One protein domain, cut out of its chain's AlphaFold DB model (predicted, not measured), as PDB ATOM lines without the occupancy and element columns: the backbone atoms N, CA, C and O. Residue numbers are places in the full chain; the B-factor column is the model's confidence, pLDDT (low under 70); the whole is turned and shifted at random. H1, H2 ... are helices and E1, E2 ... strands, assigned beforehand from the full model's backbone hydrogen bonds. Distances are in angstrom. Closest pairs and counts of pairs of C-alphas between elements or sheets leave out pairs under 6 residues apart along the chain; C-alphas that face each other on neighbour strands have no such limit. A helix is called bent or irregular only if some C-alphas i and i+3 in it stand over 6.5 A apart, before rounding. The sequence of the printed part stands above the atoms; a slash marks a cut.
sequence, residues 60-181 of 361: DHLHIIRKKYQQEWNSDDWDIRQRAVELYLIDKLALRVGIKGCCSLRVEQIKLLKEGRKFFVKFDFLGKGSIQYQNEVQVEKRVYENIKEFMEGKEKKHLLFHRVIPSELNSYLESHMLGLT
ATOM      1  N   ASP A  60       4.623  18.219  -5.981       94.25
ATOM      2  CA  ASP A  60       4.026  17.244  -6.899       94.25
ATOM      3  C   ASP A  60       2.497  17.144  -6.772       94.25
ATOM      4  O   ASP A  60       1.813  16.862  -7.755       94.25
ATOM      5  N   HIS A  61       1.922  17.395  -5.590       95.94
ATOM      6  CA  HIS A  61       0.519  17.035  -5.315       95.94
ATOM      7  C   HIS A  61      -0.421  18.221  -5.080       95.94
ATOM      8  O   HIS A  61      -1.628  18.104  -5.304       95.94
ATOM      9  N   LEU A  62       0.085  19.374  -4.638       96.44
ATOM     10  CA  LEU A  62      -0.756  20.474  -4.166       96.44
ATOM     11  C   LEU A  62      -1.666  21.018  -5.267       96.44
ATOM     12  O   LEU A  62      -2.850  21.241  -5.031       96.44
ATOM     13  N   HIS A  63      -1.140  21.212  -6.475       96.19
ATOM     14  CA  HIS A  63      -1.924  21.710  -7.606       96.19
ATOM     15  C   HIS A  63      -3.040  20.727  -8.013       96.19
ATOM     16  O   HIS A  63      -4.152  21.159  -8.318       96.19
ATOM     17  N   ILE A  64      -2.777  19.416  -7.936       96.75
ATOM     18  CA  ILE A  64      -3.751  18.349  -8.213       96.75
ATOM     19  C   ILE A  64      -4.879  18.393  -7.180       96.75
ATOM     20  O   ILE A  64      -6.054  18.430  -7.544       96.75
ATOM     21  N   ILE A  65      -4.524  18.453  -5.892       97.00
ATOM     22  CA  ILE A  65      -5.489  18.515  -4.789       97.00
ATOM     23  C   ILE A  65      -6.344  19.782  -4.893       97.00
ATOM     24  O   ILE A  65      -7.562  19.709  -4.738       97.00
ATOM     25  N   ARG A  66      -5.725  20.929  -5.207       97.88
ATOM     26  CA  ARG A  66      -6.427  22.205  -5.402       97.88
ATOM     27  C   ARG A  66      -7.438  22.136  -6.531       97.88
ATOM     28  O   ARG A  66      -8.602  22.463  -6.323       97.88
ATOM     29  N   LYS A  67      -7.022  21.642  -7.697       97.81
ATOM     30  CA  LYS A  67      -7.923  21.455  -8.837       97.81
ATOM     31  C   LYS A  67      -9.085  20.526  -8.479       97.81
ATOM     32  O   LYS A  67     -10.226  20.826  -8.818       97.81
ATOM     33  N   LYS A  68      -8.807  19.434  -7.759       97.38
ATOM     34  CA  LYS A  68      -9.828  18.467  -7.350       97.38
ATOM     35  C   LYS A  68     -10.859  19.085  -6.406       97.38
ATOM     36  O   LYS A  68     -12.043  19.042  -6.724       97.38
ATOM     37  N   TYR A  69     -10.447  19.718  -5.302       97.19
ATOM     38  CA  TYR A  69     -11.429  20.308  -4.384       97.19
ATOM     39  C   TYR A  69     -12.213  21.458  -5.042       97.19
ATOM     40  O   TYR A  69     -13.376  21.666  -4.720       97.19
ATOM     41  N   GLN A  70     -11.609  22.191  -5.990       98.00
ATOM     42  CA  GLN A  70     -12.293  23.258  -6.733       98.00
ATOM     43  C   GLN A  70     -13.419  22.712  -7.616       98.00
ATOM     44  O   GLN A  70     -14.495  23.304  -7.698       98.00
ATOM     45  N   GLN A  71     -13.190  21.564  -8.256       97.69
ATOM     46  CA  GLN A  71     -14.220  20.856  -9.014       97.69
ATOM     47  C   GLN A  71     -15.321  20.333  -8.082       97.69
ATOM     48  O   GLN A  71     -16.505  20.547  -8.344       97.69
ATOM     49  N   GLU A  72     -14.928  19.732  -6.956       97.69
ATOM     50  CA  GLU A  72     -15.832  19.150  -5.957       97.69
ATOM     51  C   GLU A  72     -16.779  20.173  -5.302       97.69
ATOM     52  O   GLU A  72     -17.835  19.791  -4.804       97.69
ATOM     53  N   TRP A  73     -16.496  21.481  -5.360       98.06
ATOM     54  CA  TRP A  73     -17.442  22.515  -4.912       98.06
ATOM     55  C   TRP A  73     -18.769  22.530  -5.678       98.06
ATOM     56  O   TRP A  73     -19.749  23.106  -5.195       98.06
ATOM     57  N   ASN A  74     -18.801  21.950  -6.875       97.50
ATOM     58  CA  ASN A  74     -19.986  21.862  -7.726       97.50
ATOM     59  C   ASN A  74     -20.635  20.470  -7.696       97.50
ATOM     60  O   ASN A  74     -21.531  20.222  -8.487       97.50
ATOM     61  N   SER A  75     -20.188  19.578  -6.808       97.31
ATOM     62  CA  SER A  75     -20.779  18.249  -6.637       97.31
ATOM     63  C   SER A  75     -22.227  18.332  -6.146       97.31
ATOM     64  O   SER A  75     -22.537  19.136  -5.265       97.31
ATOM     65  N   ASP A  76     -23.093  17.458  -6.654       95.56
ATOM     66  CA  ASP A  76     -24.450  17.283  -6.119       95.56
ATOM     67  C   ASP A  76     -24.421  16.603  -4.742       95.56
ATOM     68  O   ASP A  76     -25.261  16.874  -3.882       95.56
ATOM     69  N   ASP A  77     -23.394  15.781  -4.495       95.94
ATOM     70  CA  ASP A  77     -23.137  15.177  -3.191       95.94
ATOM     71  C   ASP A  77     -22.691  16.241  -2.175       95.94
ATOM     72  O   ASP A  77     -21.658  16.912  -2.315       95.94
ATOM     73  N   TRP A  78     -23.499  16.373  -1.127       93.19
ATOM     74  CA  TRP A  78     -23.328  17.317  -0.036       93.19
ATOM     75  C   TRP A  78     -22.081  17.052   0.817       93.19
ATOM     76  O   TRP A  78     -21.426  18.001   1.262       93.19
ATOM     77  N   ASP A  79     -21.720  15.784   1.017       93.69
ATOM     78  CA  ASP A  79     -20.578  15.374   1.836       93.69
ATOM     79  C   ASP A  79     -19.275  15.736   1.115       93.69
ATOM     80  O   ASP A  79     -18.350  16.304   1.709       93.69
ATOM     81  N   ILE A  80     -19.247  15.527  -0.207       95.88
ATOM     82  CA  ILE A  80     -18.155  15.965  -1.082       95.88
ATOM     83  C   ILE A  80     -17.996  17.489  -1.027       95.88
ATOM     84  O   ILE A  80     -16.881  17.978  -0.816       95.88
ATOM     85  N   ARG A  81     -19.090  18.258  -1.146       96.44
ATOM     86  CA  ARG A  81     -19.024  19.729  -1.088       96.44
ATOM     87  C   ARG A  81     -18.499  20.238   0.251       96.44
ATOM     88  O   ARG A  81     -17.656  21.138   0.261       96.44
ATOM     89  N   GLN A  82     -18.961  19.680   1.374       95.62
ATOM     90  CA  GLN A  82     -18.469  20.079   2.696       95.62
ATOM     91  C   GLN A  82     -16.978  19.779   2.855       95.62
ATOM     92  O   GLN A  82     -16.225  20.683   3.224       95.62
ATOM     93  N   ARG A  83     -16.534  18.561   2.512       95.56
ATOM     94  CA  ARG A  83     -15.115  18.174   2.563       95.56
ATOM     95  C   ARG A  83     -14.249  19.097   1.707       95.56
ATOM     96  O   ARG A  83     -13.191  19.533   2.153       95.56
ATOM     97  N   ALA A  84     -14.696  19.418   0.494       97.00
ATOM     98  CA  ALA A  84     -13.958  20.258  -0.442       97.00
ATOM     99  C   ALA A  84     -13.823  21.714   0.035       97.00
ATOM    100  O   ALA A  84     -12.751  22.315  -0.079       97.00
ATOM    101  N   VAL A  85     -14.891  22.289   0.598       97.19
ATOM    102  CA  VAL A  85     -14.848  23.635   1.192       97.19
ATOM    103  C   VAL A  85     -13.984  23.649   2.451       97.19
ATOM    104  O   VAL A  85     -13.187  24.567   2.637       97.19
ATOM    105  N   GLU A  86     -14.088  22.632   3.300       94.94
ATOM    106  CA  GLU A  86     -13.239  22.511   4.481       94.94
ATOM    107  C   GLU A  86     -11.752  22.398   4.112       94.94
ATOM    108  O   GLU A  86     -10.920  23.122   4.666       94.94
ATOM    109  N   LEU A  87     -11.408  21.552   3.138       95.81
ATOM    110  CA  LEU A  87     -10.032  21.405   2.672       95.81
ATOM    111  C   LEU A  87      -9.483  22.716   2.094       95.81
ATOM    112  O   LEU A  87      -8.334  23.066   2.362       95.81
ATOM    113  N   TYR A  88     -10.313  23.486   1.386       97.00
ATOM    114  CA  TYR A  88      -9.967  24.836   0.944       97.00
ATOM    115  C   TYR A  88      -9.638  25.769   2.121       97.00
ATOM    116  O   TYR A  88      -8.637  26.485   2.073       97.00
ATOM    117  N   LEU A  89     -10.423  25.752   3.205       95.75
ATOM    118  CA  LEU A  89     -10.146  26.579   4.386       95.75
ATOM    119  C   LEU A  89      -8.855  26.148   5.101       95.75
ATOM    120  O   LEU A  89      -8.086  27.001   5.547       95.75
ATOM    121  N   ILE A  90      -8.577  24.845   5.180       95.06
ATOM    122  CA  ILE A  90      -7.318  24.318   5.731       95.06
ATOM    123  C   ILE A  90      -6.125  24.762   4.874       95.06
ATOM    124  O   ILE A  90      -5.137  25.256   5.418       95.06
ATOM    125  N   ASP A  91      -6.226  24.637   3.549       96.12
ATOM    126  CA  ASP A  91      -5.184  25.033   2.597       96.12
ATOM    127  C   ASP A  91      -4.941  26.550   2.610       96.12
ATOM    128  O   ASP A  91      -3.803  26.989   2.725       96.12
ATOM    129  N   LYS A  92      -5.983  27.385   2.544       94.12
ATOM    130  CA  LYS A  92      -5.807  28.842   2.401       94.12
ATOM    131  C   LYS A  92      -5.581  29.585   3.708       94.12
ATOM    132  O   LYS A  92      -4.851  30.571   3.724       94.12
ATOM    133  N   LEU A  93      -6.209  29.144   4.796       93.19
ATOM    134  CA  LEU A  93      -6.161  29.840   6.088       93.19
ATOM    135  C   LEU A  93      -5.266  29.130   7.106       93.19
ATOM    136  O   LEU A  93      -5.148  29.585   8.244       93.19
ATOM    137  N   ALA A  94      -4.662  28.000   6.723       93.56
ATOM    138  CA  ALA A  94      -3.845  27.171   7.598       93.56
ATOM    139  C   ALA A  94      -4.571  26.796   8.906       93.56
ATOM    140  O   ALA A  94      -3.946  26.723   9.968       93.56
ATOM    141  N   LEU A  95      -5.889  26.561   8.870       91.38
ATOM    142  CA  LEU A  95      -6.659  26.161  10.054       91.38
ATOM    143  C   LEU A  95      -6.230  24.776  10.563       91.38
ATOM    144  O   LEU A  95      -5.706  23.948   9.822       91.38
ATOM    145  N   ARG A  96      -6.396  24.528  11.870       89.25
ATOM    146  CA  ARG A  96      -6.174  23.186  12.445       89.25
ATOM    147  C   ARG A  96      -7.377  22.298  12.158       89.25
ATOM    148  O   ARG A  96      -8.485  22.809  12.085       89.25
ATOM    149  N   VAL A  97      -7.163  20.992  12.100       84.38
ATOM    150  CA  VAL A  97      -8.226  19.979  12.055       84.38
ATOM    151  C   VAL A  97      -8.536  19.463  13.463       84.38
ATOM    152  O   VAL A  97      -7.668  19.503  14.337       84.38
ATOM    153  N   GLY A  98      -9.776  19.017  13.689       73.44
ATOM    154  CA  GLY A  98     -10.224  18.417  14.953       73.44
ATOM    155  C   GLY A  98     -10.884  19.388  15.941       73.44
ATOM    156  O   GLY A  98     -11.424  20.424  15.554       73.44
ATOM    157  N   ILE A  99     -10.866  19.034  17.234       63.06
ATOM    158  CA  ILE A  99     -11.545  19.770  18.317       63.06
ATOM    159  C   ILE A  99     -10.991  21.200  18.428       63.06
ATOM    160  O   ILE A  99      -9.791  21.394  18.640       63.06
ATOM    161  N   LYS A 100     -11.871  22.208  18.335       67.31
ATOM    162  CA  LYS A 100     -11.514  23.641  18.234       67.31
ATOM    163  C   LYS A 100     -10.668  23.962  16.987       67.31
ATOM    164  O   LYS A 100      -9.787  24.828  17.024       67.31
ATOM    165  N   GLY A 101     -10.918  23.231  15.903       78.44
ATOM    166  CA  GLY A 101     -10.393  23.424  14.553       78.44
ATOM    167  C   GLY A 101     -11.513  23.549  13.512       78.44
ATOM    168  O   GLY A 101     -12.680  23.719  13.869       78.44
ATOM    169  N   CYS A 102     -11.149  23.453  12.232       82.94
ATOM    170  CA  CYS A 102     -12.017  23.656  11.072       82.94
ATOM    171  C   CYS A 102     -13.261  22.748  11.103       82.94
ATOM    172  O   CYS A 102     -14.373  23.269  11.040       82.94
ATOM    173  N   CYS A 103     -13.091  21.447  11.377       80.94
ATOM    174  CA  CYS A 103     -14.204  20.482  11.410       80.94
ATOM    175  C   CYS A 103     -15.225  20.775  12.520       80.94
ATOM    176  O   CYS A 103     -16.331  20.251  12.522       80.94
ATOM    177  N   SER A 104     -14.844  21.585  13.512       86.75
ATOM    178  CA  SER A 104     -15.674  21.909  14.677       86.75
ATOM    179  C   SER A 104     -16.273  23.317  14.633       86.75
ATOM    180  O   SER A 104     -16.808  23.784  15.643       86.75
ATOM    181  N   LEU A 105     -16.156  24.009  13.493       92.88
ATOM    182  CA  LEU A 105     -16.742  25.333  13.308       92.88
ATOM    183  C   LEU A 105     -18.263  25.266  13.423       92.88
ATOM    184  O   LEU A 105     -18.903  24.370  12.873       92.88
ATOM    185  N   ARG A 106     -18.843  26.240  14.121       94.94
ATOM    186  CA  ARG A 106     -20.291  26.407  14.273       94.94
ATOM    187  C   ARG A 106     -20.808  27.587  13.468       94.94
ATOM    188  O   ARG A 106     -20.062  28.518  13.178       94.94
ATOM    189  N   VAL A 107     -22.105  27.575  13.175       96.25
ATOM    190  CA  VAL A 107     -22.784  28.639  12.417       96.25
ATOM    191  C   VAL A 107     -22.568  30.020  13.055       96.25
ATOM    192  O   VAL A 107     -22.270  30.977  12.350       96.25
ATOM    193  N   GLU A 108     -22.627  30.134  14.386       95.94
ATOM    194  CA  GLU A 108     -22.422  31.406  15.105       95.94
ATOM    195  C   GLU A 108     -21.031  32.034  14.928       95.94
ATOM    196  O   GLU A 108     -20.862  33.235  15.138       95.94
ATOM    197  N   GLN A 109     -20.037  31.222  14.563       95.88
ATOM    198  CA  GLN A 109     -18.634  31.625  14.451       95.88
ATOM    199  C   GLN A 109     -18.303  32.198  13.072       95.88
ATOM    200  O   GLN A 109     -17.171  32.630  12.843       95.88
ATOM    201  N   ILE A 110     -19.273  32.181  12.157       96.69
ATOM    202  CA  ILE A 110     -19.119  32.574  10.765       96.69
ATOM    203  C   ILE A 110     -20.107  33.686  10.439       96.69
ATOM    204  O   ILE A 110     -21.296  33.604  10.740       96.69
ATOM    205  N   LYS A 111     -19.615  34.734   9.782       97.19
ATOM    206  CA  LYS A 111     -20.448  35.778   9.185       97.19
ATOM    207  C   LYS A 111     -20.101  35.916   7.714       97.19
ATOM    208  O   LYS A 111     -18.933  36.044   7.355       97.19
ATOM    209  N   LEU A 112     -21.128  35.894   6.880       97.69
ATOM    210  CA  LEU A 112     -21.010  36.067   5.442       97.69
ATOM    211  C   LEU A 112     -21.263  37.535   5.093       97.69
ATOM    212  O   LEU A 112     -22.280  38.099   5.495       97.69
ATOM    213  N   LEU A 113     -20.328  38.153   4.375       96.94
ATOM    214  CA  LEU A 113     -20.404  39.546   3.936       96.94
ATOM    215  C   LEU A 113     -20.221  39.612   2.415       96.94
ATOM    216  O   LEU A 113     -19.410  38.885   1.839       96.94
ATOM    217  N   LYS A 114     -20.967  40.494   1.752       95.75
ATOM    218  CA  LYS A 114     -20.882  40.703   0.303       95.75
ATOM    219  C   LYS A 114     -20.746  42.190   0.005       95.75
ATOM    220  O   LYS A 114     -21.607  42.973   0.391       95.75
ATOM    221  N   GLU A 115     -19.711  42.549  -0.746       93.94
ATOM    222  CA  GLU A 115     -19.441  43.924  -1.171       93.94
ATOM    223  C   GLU A 115     -19.324  43.970  -2.698       93.94
ATOM    224  O   GLU A 115     -18.315  43.578  -3.293       93.94
ATOM    225  N   GLY A 116     -20.399  44.395  -3.366       93.06
ATOM    226  CA  GLY A 116     -20.482  44.374  -4.828       93.06
ATOM    227  C   GLY A 116     -20.283  42.962  -5.397       93.06
ATOM    228  O   GLY A 116     -21.128  42.083  -5.218       93.06
ATOM    229  N   ARG A 117     -19.161  42.753  -6.102       92.50
ATOM    230  CA  ARG A 117     -18.759  41.462  -6.703       92.50
ATOM    231  C   ARG A 117     -17.770  40.657  -5.845       92.50
ATOM    232  O   ARG A 117     -17.309  39.611  -6.295       92.50
ATOM    233  N   LYS A 118     -17.423  41.130  -4.644       96.75
ATOM    234  CA  LYS A 118     -16.512  40.448  -3.715       96.75
ATOM    235  C   LYS A 118     -17.295  39.749  -2.605       96.75
ATOM    236  O   LYS A 118     -18.288  40.278  -2.106       96.75
ATOM    237  N   PHE A 119     -16.826  38.563  -2.228       97.81
ATOM    238  CA  PHE A 119     -17.450  37.691  -1.237       97.81
ATOM    239  C   PHE A 119     -16.484  37.476  -0.081       97.81
ATOM    240  O   PHE A 119     -15.342  37.082  -0.307       97.81
ATOM    241  N   PHE A 120     -16.937  37.726   1.143       97.75
ATOM    242  CA  PHE A 120     -16.113  37.668   2.340       97.75
ATOM    243  C   PHE A 120     -16.715  36.723   3.375       97.75
ATOM    244  O   PHE A 120     -17.931  36.671   3.577       97.75
ATOM    245  N   VAL A 121     -15.835  35.997   4.060       97.81
ATOM    246  CA  VAL A 121     -16.176  35.163   5.209       97.81
ATOM    247  C   VAL A 121     -15.395  35.676   6.404       97.81
ATOM    248  O   VAL A 121     -14.162  35.703   6.400       97.81
ATOM    249  N   LYS A 122     -16.124  36.085   7.437       97.50
ATOM    250  CA  LYS A 122     -15.567  36.499   8.717       97.50
ATOM    251  C   LYS A 122     -15.680  35.359   9.717       97.50
ATOM    252  O   LYS A 122     -16.766  34.838   9.954       97.50
ATOM    253  N   PHE A 123     -14.549  35.013  10.309       96.25
ATOM    254  CA  PHE A 123     -14.389  33.985  11.325       96.25
ATOM    255  C   PHE A 123     -14.162  34.649  12.682       96.25
ATOM    256  O   PHE A 123     -13.327  35.550  12.782       96.25
ATOM    257  N   ASP A 124     -14.858  34.184  13.715       95.25
ATOM    258  CA  ASP A 124     -14.603  34.559  15.109       95.25
ATOM    259  C   ASP A 124     -14.853  33.361  16.032       95.25
ATOM    260  O   ASP A 124     -15.995  32.971  16.283       95.25
ATOM    261  N   PHE A 125     -13.778  32.723  16.497       93.44
ATOM    262  CA  PHE A 125     -13.876  31.567  17.389       93.44
ATOM    263  C   PHE A 125     -12.645  31.379  18.274       93.44
ATOM    264  O   PHE A 125     -11.563  31.897  18.009       93.44
ATOM    265  N   LEU A 126     -12.796  30.575  19.328       91.50
ATOM    266  CA  LEU A 126     -11.693  30.163  20.195       91.50
ATOM    267  C   LEU A 126     -11.079  28.848  19.698       91.50
ATOM    268  O   LEU A 126     -11.723  27.800  19.730       91.50
ATOM    269  N   GLY A 127      -9.816  28.899  19.279       88.81
ATOM    270  CA  GLY A 127      -9.045  27.739  18.840       88.81
ATOM    271  C   GLY A 127      -8.382  26.960  19.984       88.81
ATOM    272  O   GLY A 127      -8.696  27.104  21.171       88.81
ATOM    273  N   LYS A 128      -7.403  26.116  19.634       85.00
ATOM    274  CA  LYS A 128      -6.582  25.372  20.610       85.00
ATOM    275  C   LYS A 128      -5.882  26.321  21.593       85.00
ATOM    276  O   LYS A 128      -5.286  27.316  21.193       85.00
ATOM    277  N   GLY A 129      -5.935  25.971  22.879       84.75
ATOM    278  CA  GLY A 129      -5.449  26.823  23.971       84.75
ATOM    279  C   GLY A 129      -6.365  28.010  24.283       84.75
ATOM    280  O   GLY A 129      -5.933  28.919  24.979       84.75
ATOM    281  N   SER A 130      -7.600  28.015  23.758       86.31
ATOM    282  CA  SER A 130      -8.563  29.120  23.888       86.31
ATOM    283  C   SER A 130      -8.025  30.451  23.348       86.31
ATOM    284  O   SER A 130      -8.374  31.519  23.836       86.31
ATOM    285  N   ILE A 131      -7.172  30.378  22.323       88.50
ATOM    286  CA  ILE A 131      -6.671  31.543  21.597       88.50
ATOM    287  C   ILE A 131      -7.723  31.949  20.570       88.50
ATOM    288  O   ILE A 131      -8.138  31.122  19.755       88.50
ATOM    289  N   GLN A 132      -8.130  33.213  20.596       92.44
ATOM    290  CA  GLN A 132      -9.083  33.745  19.632       92.44
ATOM    291  C   GLN A 132      -8.491  33.749  18.215       92.44
ATOM    292  O   GLN A 132      -7.340  34.132  17.991       92.44
ATOM    293  N   TYR A 133      -9.283  33.287  17.256       93.62
ATOM    294  CA  TYR A 133      -9.050  33.428  15.830       93.62
ATOM    295  C   TYR A 133     -10.116  34.370  15.285       93.62
ATOM    296  O   TYR A 133     -11.293  34.022  15.246       93.62
ATOM    297  N   GLN A 134      -9.677  35.558  14.883       93.81
ATOM    298  CA  GLN A 134     -10.488  36.542  14.182       93.81
ATOM    299  C   GLN A 134      -9.834  36.827  12.843       93.81
ATOM    300  O   GLN A 134      -8.673  37.235  12.793       93.81
ATOM    301  N   ASN A 135     -10.566  36.578  11.763       94.00
ATOM    302  CA  ASN A 135     -10.077  36.840  10.421       94.00
ATOM    303  C   ASN A 135     -11.243  37.127   9.479       94.00
ATOM    304  O   ASN A 135     -12.298  36.512   9.597       94.00
ATOM    305  N   GLU A 136     -11.036  38.026   8.531       96.06
ATOM    306  CA  GLU A 136     -11.970  38.306   7.449       96.06
ATOM    307  C   GLU A 136     -11.235  38.063   6.143       96.06
ATOM    308  O   GLU A 136     -10.184  38.651   5.892       96.06
ATOM    309  N   VAL A 137     -11.749  37.137   5.340       95.38
ATOM    310  CA  VAL A 137     -11.068  36.693   4.129       95.38
ATOM    311  C   VAL A 137     -12.004  36.745   2.940       95.38
ATOM    312  O   VAL A 137     -13.149  36.293   3.006       95.38
ATOM    313  N   GLN A 138     -11.494  37.289   1.838       97.19
ATOM    314  CA  GLN A 138     -12.154  37.191   0.549       97.19
ATOM    315  C   GLN A 138     -12.080  35.741   0.059       97.19
ATOM    316  O   GLN A 138     -10.999  35.158  -0.013       97.19
ATOM    317  N   VAL A 139     -13.223  35.165  -0.295       97.44
ATOM    318  CA  VAL A 139     -13.327  33.798  -0.814       97.44
ATOM    319  C   VAL A 139     -13.885  33.790  -2.230       97.44
ATOM    320  O   VAL A 139     -14.435  34.780  -2.721       97.44
ATOM    321  N   GLU A 140     -13.756  32.646  -2.892       97.06
ATOM    322  CA  GLU A 140     -14.391  32.418  -4.182       97.06
ATOM    323  C   GLU A 140     -15.920  32.379  -4.044       97.06
ATOM    324  O   GLU A 140     -16.461  31.913  -3.038       97.06
ATOM    325  N   LYS A 141     -16.625  32.844  -5.083       97.00
ATOM    326  CA  LYS A 141     -18.095  32.917  -5.097       97.00
ATOM    327  C   LYS A 141     -18.736  31.578  -4.717       97.00
ATOM    328  O   LYS A 141     -19.616  31.548  -3.863       97.00
ATOM    329  N   ARG A 142     -18.252  30.476  -5.299       97.50
ATOM    330  CA  ARG A 142     -18.807  29.140  -5.050       97.50
ATOM    331  C   ARG A 142     -18.597  28.672  -3.608       97.50
ATOM    332  O   ARG A 142     -19.486  28.058  -3.032       97.50
ATOM    333  N   VAL A 143     -17.458  29.007  -2.997       98.06
ATOM    334  CA  VAL A 143     -17.196  28.725  -1.576       98.06
ATOM    335  C   VAL A 143     -18.167  29.501  -0.687       98.06
ATOM    336  O   VAL A 143     -18.728  28.930   0.243       98.06
ATOM    337  N   TYR A 144     -18.400  30.782  -0.983       98.31
ATOM    338  CA  TYR A 144     -19.361  31.606  -0.248       98.31
ATOM    339  C   TYR A 144     -20.786  31.045  -0.328       98.31
ATOM    340  O   TYR A 144     -21.462  30.940   0.691       98.31
ATOM    341  N   GLU A 145     -21.233  30.677  -1.532       97.88
ATOM    342  CA  GLU A 145     -22.555  30.085  -1.767       97.88
ATOM    343  C   GLU A 145     -22.711  28.755  -1.028       97.88
ATOM    344  O   GLU A 145     -23.669  28.592  -0.280       97.88
ATOM    345  N   ASN A 146     -21.721  27.862  -1.120       98.19
ATOM    346  CA  ASN A 146     -21.729  26.606  -0.373       98.19
ATOM    347  C   ASN A 146     -21.775  26.841   1.145       98.19
ATOM    348  O   ASN A 146     -22.579  26.219   1.827       98.19
ATOM    349  N   ILE A 147     -20.971  27.761   1.698       97.62
ATOM    350  CA  ILE A 147     -21.022  28.082   3.138       97.62
ATOM    351  C   ILE A 147     -22.404  28.615   3.527       97.62
ATOM    352  O   ILE A 147     -22.911  28.244   4.583       97.62
ATOM    353  N   LYS A 148     -23.025  29.448   2.683       97.62
ATOM    354  CA  LYS A 148     -24.388  29.936   2.907       97.62
ATOM    355  C   LYS A 148     -25.379  28.774   2.975       97.62
ATOM    356  O   LYS A 148     -26.084  28.667   3.973       97.62
ATOM    357  N   GLU A 149     -25.368  27.881   1.988       97.12
ATOM    358  CA  GLU A 149     -26.214  26.681   1.965       97.12
ATOM    359  C   GLU A 149     -25.956  25.786   3.190       97.12
ATOM    360  O   GLU A 149     -26.885  25.291   3.819       97.12
ATOM    361  N   PHE A 150     -24.698  25.632   3.618       96.75
ATOM    362  CA  PHE A 150     -24.355  24.851   4.809       96.75
ATOM    363  C   PHE A 150     -24.887  25.459   6.111       96.75
ATOM    364  O   PHE A 150     -24.927  24.756   7.123       96.75
ATOM    365  N   MET A 151     -25.244  26.744   6.130       96.75
ATOM    366  CA  MET A 151     -25.836  27.425   7.285       96.75
ATOM    367  C   MET A 151     -27.372  27.398   7.259       96.75
ATOM    368  O   MET A 151     -27.990  27.613   8.302       96.75
ATOM    369  N   GLU A 152     -27.994  27.142   6.107       95.31
ATOM    370  CA  GLU A 152     -29.450  27.152   5.954       95.31
ATOM    371  C   GLU A 152     -30.110  26.053   6.802       95.31
ATOM    372  O   GLU A 152     -29.614  24.932   6.923       95.31
ATOM    373  N   GLY A 153     -31.211  26.406   7.473       93.94
ATOM    374  CA  GLY A 153     -31.944  25.498   8.360       93.94
ATOM    375  C   GLY A 153     -31.222  25.107   9.660       93.94
ATOM    376  O   GLY A 153     -31.752  24.297  10.418       93.94
ATOM    377  N   LYS A 154     -30.036  25.661   9.958       96.56
ATOM    378  CA  LYS A 154     -29.269  25.325  11.169       96.56
ATOM    379  C   LYS A 154     -29.374  26.375  12.269       96.56
ATOM    380  O   LYS A 154     -29.306  27.579  12.036       96.56
ATOM    381  N   GLU A 155     -29.420  25.898  13.511       96.69
ATOM    382  CA  GLU A 155     -29.257  26.743  14.689       96.69
ATOM    383  C   GLU A 155     -27.814  27.250  14.833       96.69
ATOM    384  O   GLU A 155     -26.850  26.604  14.420       96.69
ATOM    385  N   LYS A 156     -27.651  28.381  15.528       95.62
ATOM    386  CA  LYS A 156     -26.355  29.033  15.795       95.62
ATOM    387  C   LYS A 156     -25.287  28.088  16.375       95.62
ATOM    388  O   LYS A 156     -24.114  28.182  16.012       95.62
ATOM    389  N   LYS A 157     -25.700  27.154  17.238       95.12
ATOM    390  CA  LYS A 157     -24.825  26.178  17.910       95.12
ATOM    391  C   LYS A 157     -24.511  24.926  17.077       95.12
ATOM    392  O   LYS A 157     -23.726  24.093  17.525       95.12
ATOM    393  N   HIS A 158     -25.121  24.744  15.908       95.62
ATOM    394  CA  HIS A 158     -24.861  23.572  15.073       95.62
ATOM    395  C   HIS A 158     -23.550  23.704  14.301       95.62
ATOM    396  O   HIS A 158     -23.082  24.808  14.008       95.62
ATOM    397  N   LEU A 159     -22.958  22.553  13.977       94.44
ATOM    398  CA  LEU A 159     -21.746  22.473  13.171       94.44
ATOM    399  C   LEU A 159     -22.009  22.964  11.745       94.44
ATOM    400  O   LEU A 159     -22.995  22.590  11.099       94.44
ATOM    401  N   LEU A 160     -21.080  23.767  11.231       94.69
ATOM    402  CA  LEU A 160     -21.044  24.157   9.830       94.69
ATOM    403  C   LEU A 160     -20.810  22.913   8.960       94.69
ATOM    404  O   LEU A 160     -21.646  22.594   8.114       94.69
ATOM    405  N   PHE A 161     -19.747  22.160   9.252       93.56
ATOM    406  CA  PHE A 161     -19.401  20.908   8.578       93.56
ATOM    407  C   PHE A 161     -19.841  19.710   9.426       93.56
ATOM    408  O   PHE A 161     -19.073  19.160  10.204       93.56
ATOM    409  N   HIS A 162     -21.117  19.336   9.343       88.94
ATOM    410  CA  HIS A 162     -21.674  18.241  10.153       88.94
ATOM    411  C   HIS A 162     -21.414  16.851   9.559       88.94
ATOM    412  O   HIS A 162     -21.673  15.857  10.228       88.94
ATOM    413  N   ARG A 163     -20.941  16.786   8.309       86.56
ATOM    414  CA  ARG A 163     -20.681  15.537   7.578       86.56
ATOM    415  C   ARG A 163     -19.197  15.211   7.453       86.56
ATOM    416  O   ARG A 163     -18.860  14.145   6.965       86.56
ATOM    417  N   VAL A 164     -18.306  16.108   7.883       86.25
ATOM    418  CA  VAL A 164     -16.860  15.901   7.761       86.25
ATOM    419  C   VAL A 164     -16.287  15.414   9.082       86.25
ATOM    420  O   VAL A 164     -16.295  16.126  10.088       86.25
ATOM    421  N   ILE A 165     -15.745  14.199   9.063       87.81
ATOM    422  CA  ILE A 165     -15.063  13.602  10.207       87.81
ATOM    423  C   ILE A 165     -13.542  13.731  10.000       87.81
ATOM    424  O   ILE A 165     -13.034  13.373   8.935       87.81
ATOM    425  N   PRO A 166     -12.769  14.210  10.998       88.62
ATOM    426  CA  PRO A 166     -11.320  14.391  10.868       88.62
ATOM    427  C   PRO A 166     -10.542  13.153  10.397       88.62
ATOM    428  O   PRO A 166      -9.577  13.288   9.645       88.62
ATOM    429  N   SER A 167     -10.931  11.958  10.853       90.19
ATOM    430  CA  SER A 167     -10.300  10.695  10.452       90.19
ATOM    431  C   SER A 167     -10.525  10.409   8.972       90.19
ATOM    432  O   SER A 167      -9.569  10.121   8.264       90.19
ATOM    433  N   GLU A 168     -11.753  10.572   8.484       91.06
ATOM    434  CA  GLU A 168     -12.106  10.370   7.076       91.06
ATOM    435  C   GLU A 168     -11.420  11.387   6.164       91.06
ATOM    436  O   GLU A 168     -10.925  11.021   5.100       91.06
ATOM    437  N   LEU A 169     -11.314  12.649   6.599       92.06
ATOM    438  CA  LEU A 169     -10.554  13.666   5.875       92.06
ATOM    439  C   LEU A 169      -9.077  13.268   5.737       92.06
ATOM    440  O   LEU A 169      -8.504  13.421   4.661       92.06
ATOM    441  N   ASN A 170      -8.454  12.757   6.801       93.00
ATOM    442  CA  ASN A 170      -7.065  12.303   6.728       93.00
ATOM    443  C   ASN A 170      -6.919  11.035   5.877       93.00
ATOM    444  O   ASN A 170      -5.994  10.984   5.079       93.00
ATOM    445  N   SER A 171      -7.837  10.068   5.959       94.12
ATOM    446  CA  SER A 171      -7.831   8.894   5.071       94.12
ATOM    447  C   SER A 171      -7.980   9.290   3.598       94.12
ATOM    448  O   SER A 171      -7.281   8.765   2.732       94.12
ATOM    449  N   TYR A 172      -8.847  10.264   3.309       93.94
ATOM    450  CA  TYR A 172      -8.988  10.840   1.975       93.94
ATOM    451  C   TYR A 172      -7.674  11.473   1.497       93.94
ATOM    452  O   TYR A 172      -7.229  11.209   0.383       93.94
ATOM    453  N   LEU A 173      -7.018  12.272   2.338       95.25
ATOM    454  CA  LEU A 173      -5.739  12.903   2.007       95.25
ATOM    455  C   LEU A 173      -4.606  11.884   1.809       95.25
ATOM    456  O   LEU A 173      -3.851  12.002   0.846       95.25
ATOM    457  N   GLU A 174      -4.529  10.862   2.657       95.06
ATOM    458  CA  GLU A 174      -3.549   9.777   2.563       95.06
ATOM    459  C   GLU A 174      -3.685   9.019   1.232       95.06
ATOM    460  O   GLU A 174      -2.686   8.696   0.589       95.06
ATOM    461  N   SER A 175      -4.922   8.824   0.748       94.94
ATOM    462  CA  SER A 175      -5.180   8.214  -0.567       94.94
ATOM    463  C   SER A 175      -4.636   9.036  -1.745       94.94
ATOM    464  O   SER A 175      -4.392   8.496  -2.823       94.94
ATOM    465  N   HIS A 176      -4.418  10.341  -1.546       93.31
ATOM    466  CA  HIS A 176      -3.833  11.237  -2.542       93.31
ATOM    467  C   HIS A 176      -2.307  11.304  -2.483       93.31
ATOM    468  O   HIS A 176      -1.666  11.556  -3.508       93.31
ATOM    469  N   MET A 177      -1.721  11.117  -1.300       93.88
ATOM    470  CA  MET A 177      -0.280  11.052  -1.101       93.88
ATOM    471  C   MET A 177       0.017  10.353   0.229       93.88
ATOM    472  O   MET A 177      -0.423  10.812   1.277       93.88
ATOM    473  N   LEU A 178       0.838   9.301   0.190       93.56
ATOM    474  CA  LEU A 178       1.296   8.596   1.391       93.56
ATOM    475  C   LEU A 178       1.929   9.571   2.405       93.56
ATOM    476  O   LEU A 178       2.820  10.354   2.061       93.56
ATOM    477  N   GLY A 179       1.483   9.495   3.654       91.88
ATOM    478  CA  GLY A 179       1.835  10.355   4.779       91.88
ATOM    479  C   GLY A 179       1.078  11.688   4.841       91.88
ATOM    480  O   GLY A 179       1.351  12.490   5.744       91.88
ATOM    481  N   LEU A 180       0.182  11.988   3.893       94.75
ATOM    482  CA  LEU A 180      -0.514  13.269   3.843       94.75
ATOM    483  C   LEU A 180      -1.660  13.335   4.849       94.75
ATOM    484  O   LEU A 180      -2.698  12.698   4.713       94.75
ATOM    485  N   THR A 181      -1.525  14.262   5.790       93.81
ATOM    486  CA  THR A 181      -2.598  14.644   6.711       93.81
ATOM    487  C   THR A 181      -2.905  16.127   6.584       93.81
ATOM    488  O   THR A 181      -2.101  16.915   6.077       93.81
TER     489      THR A 181
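Overview. This is residues 60 to 181 of the 361 residues of the protein "Putative DNA topoisomerase 1" of Stichopus japonicus (UniProt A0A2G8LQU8). A twisted wall of three strands, E1 to E3, stands at one end, with H3 packed on one face; H2 runs through the middle, and H1 and H4 lie at the end away from the sheet. The 122 printed residues hold four helices and three strands, in the order H1 H2 E1 E2 E3 H3 H4, class mixed. The sheet, E1 - E2 - E3, is all antiparallel. The whole is compact, with a radius of gyration of the C-alphas of 14.0 A and spans of 37 by 36 by 25 A.

Along the chain. H1, residues 60 to 72, begins at C-alpha (4.026, 17.244, -6.899) and is irregular: C-alphas 60 and 63 are 7.5 A apart. H2 is residues 78 to 93, 22.1 A long. E1 is residues 110 to 115, E2 118 to 126, 26.5 A, and E3 132 to 139, 20.9 A. H3 is residues 141 to 151; H4, 166 to 176, ends at C-alpha (-3.833, 11.237, -2.542).

Arrangement. H1 and H2 touch, closest at the C-alphas of Tyr 69 and Ala 84, 4.7 A, at a steep tilt of 46 degrees, opposite ways. H2 touches H3 with residues 81 to 85 alone, closest at the C-alphas of Val 85 and Val 143, 6.3 A. H2 only grazes the sheet with residues 88 to 93. E1, E2 and E3 form a meander, each strand the antiparallel neighbour of the one before, in two hairpins; N 113 and O 120 are 2.9 A apart, N 123 and O 135 2.8 A, both within hydrogen-bond range. H3 makes two layers with the sheet, helix on one face, at a height of 9.2 A; it lies over E1 and E2, slantwise, at 36 degrees to E2 on the local plane. H4 is close to H2 but not clearly touching, at the C-alphas of Arg 83 and Leu 169, 7.2 A; it is apart from H3. Every O i to N i+4 pair is within hydrogen-bond range in H2 and H3, against 8 of 9 in H1 and 6 of 7 in H4.

Size, cuts and confidence. The C-alphas farthest apart, of Gly 116 and Leu 178, are 42.3 A apart. The printed part has no cut. The links H2 to E1 and H3 to H4 are long. Residues 99 to 100 have pLDDT under 70.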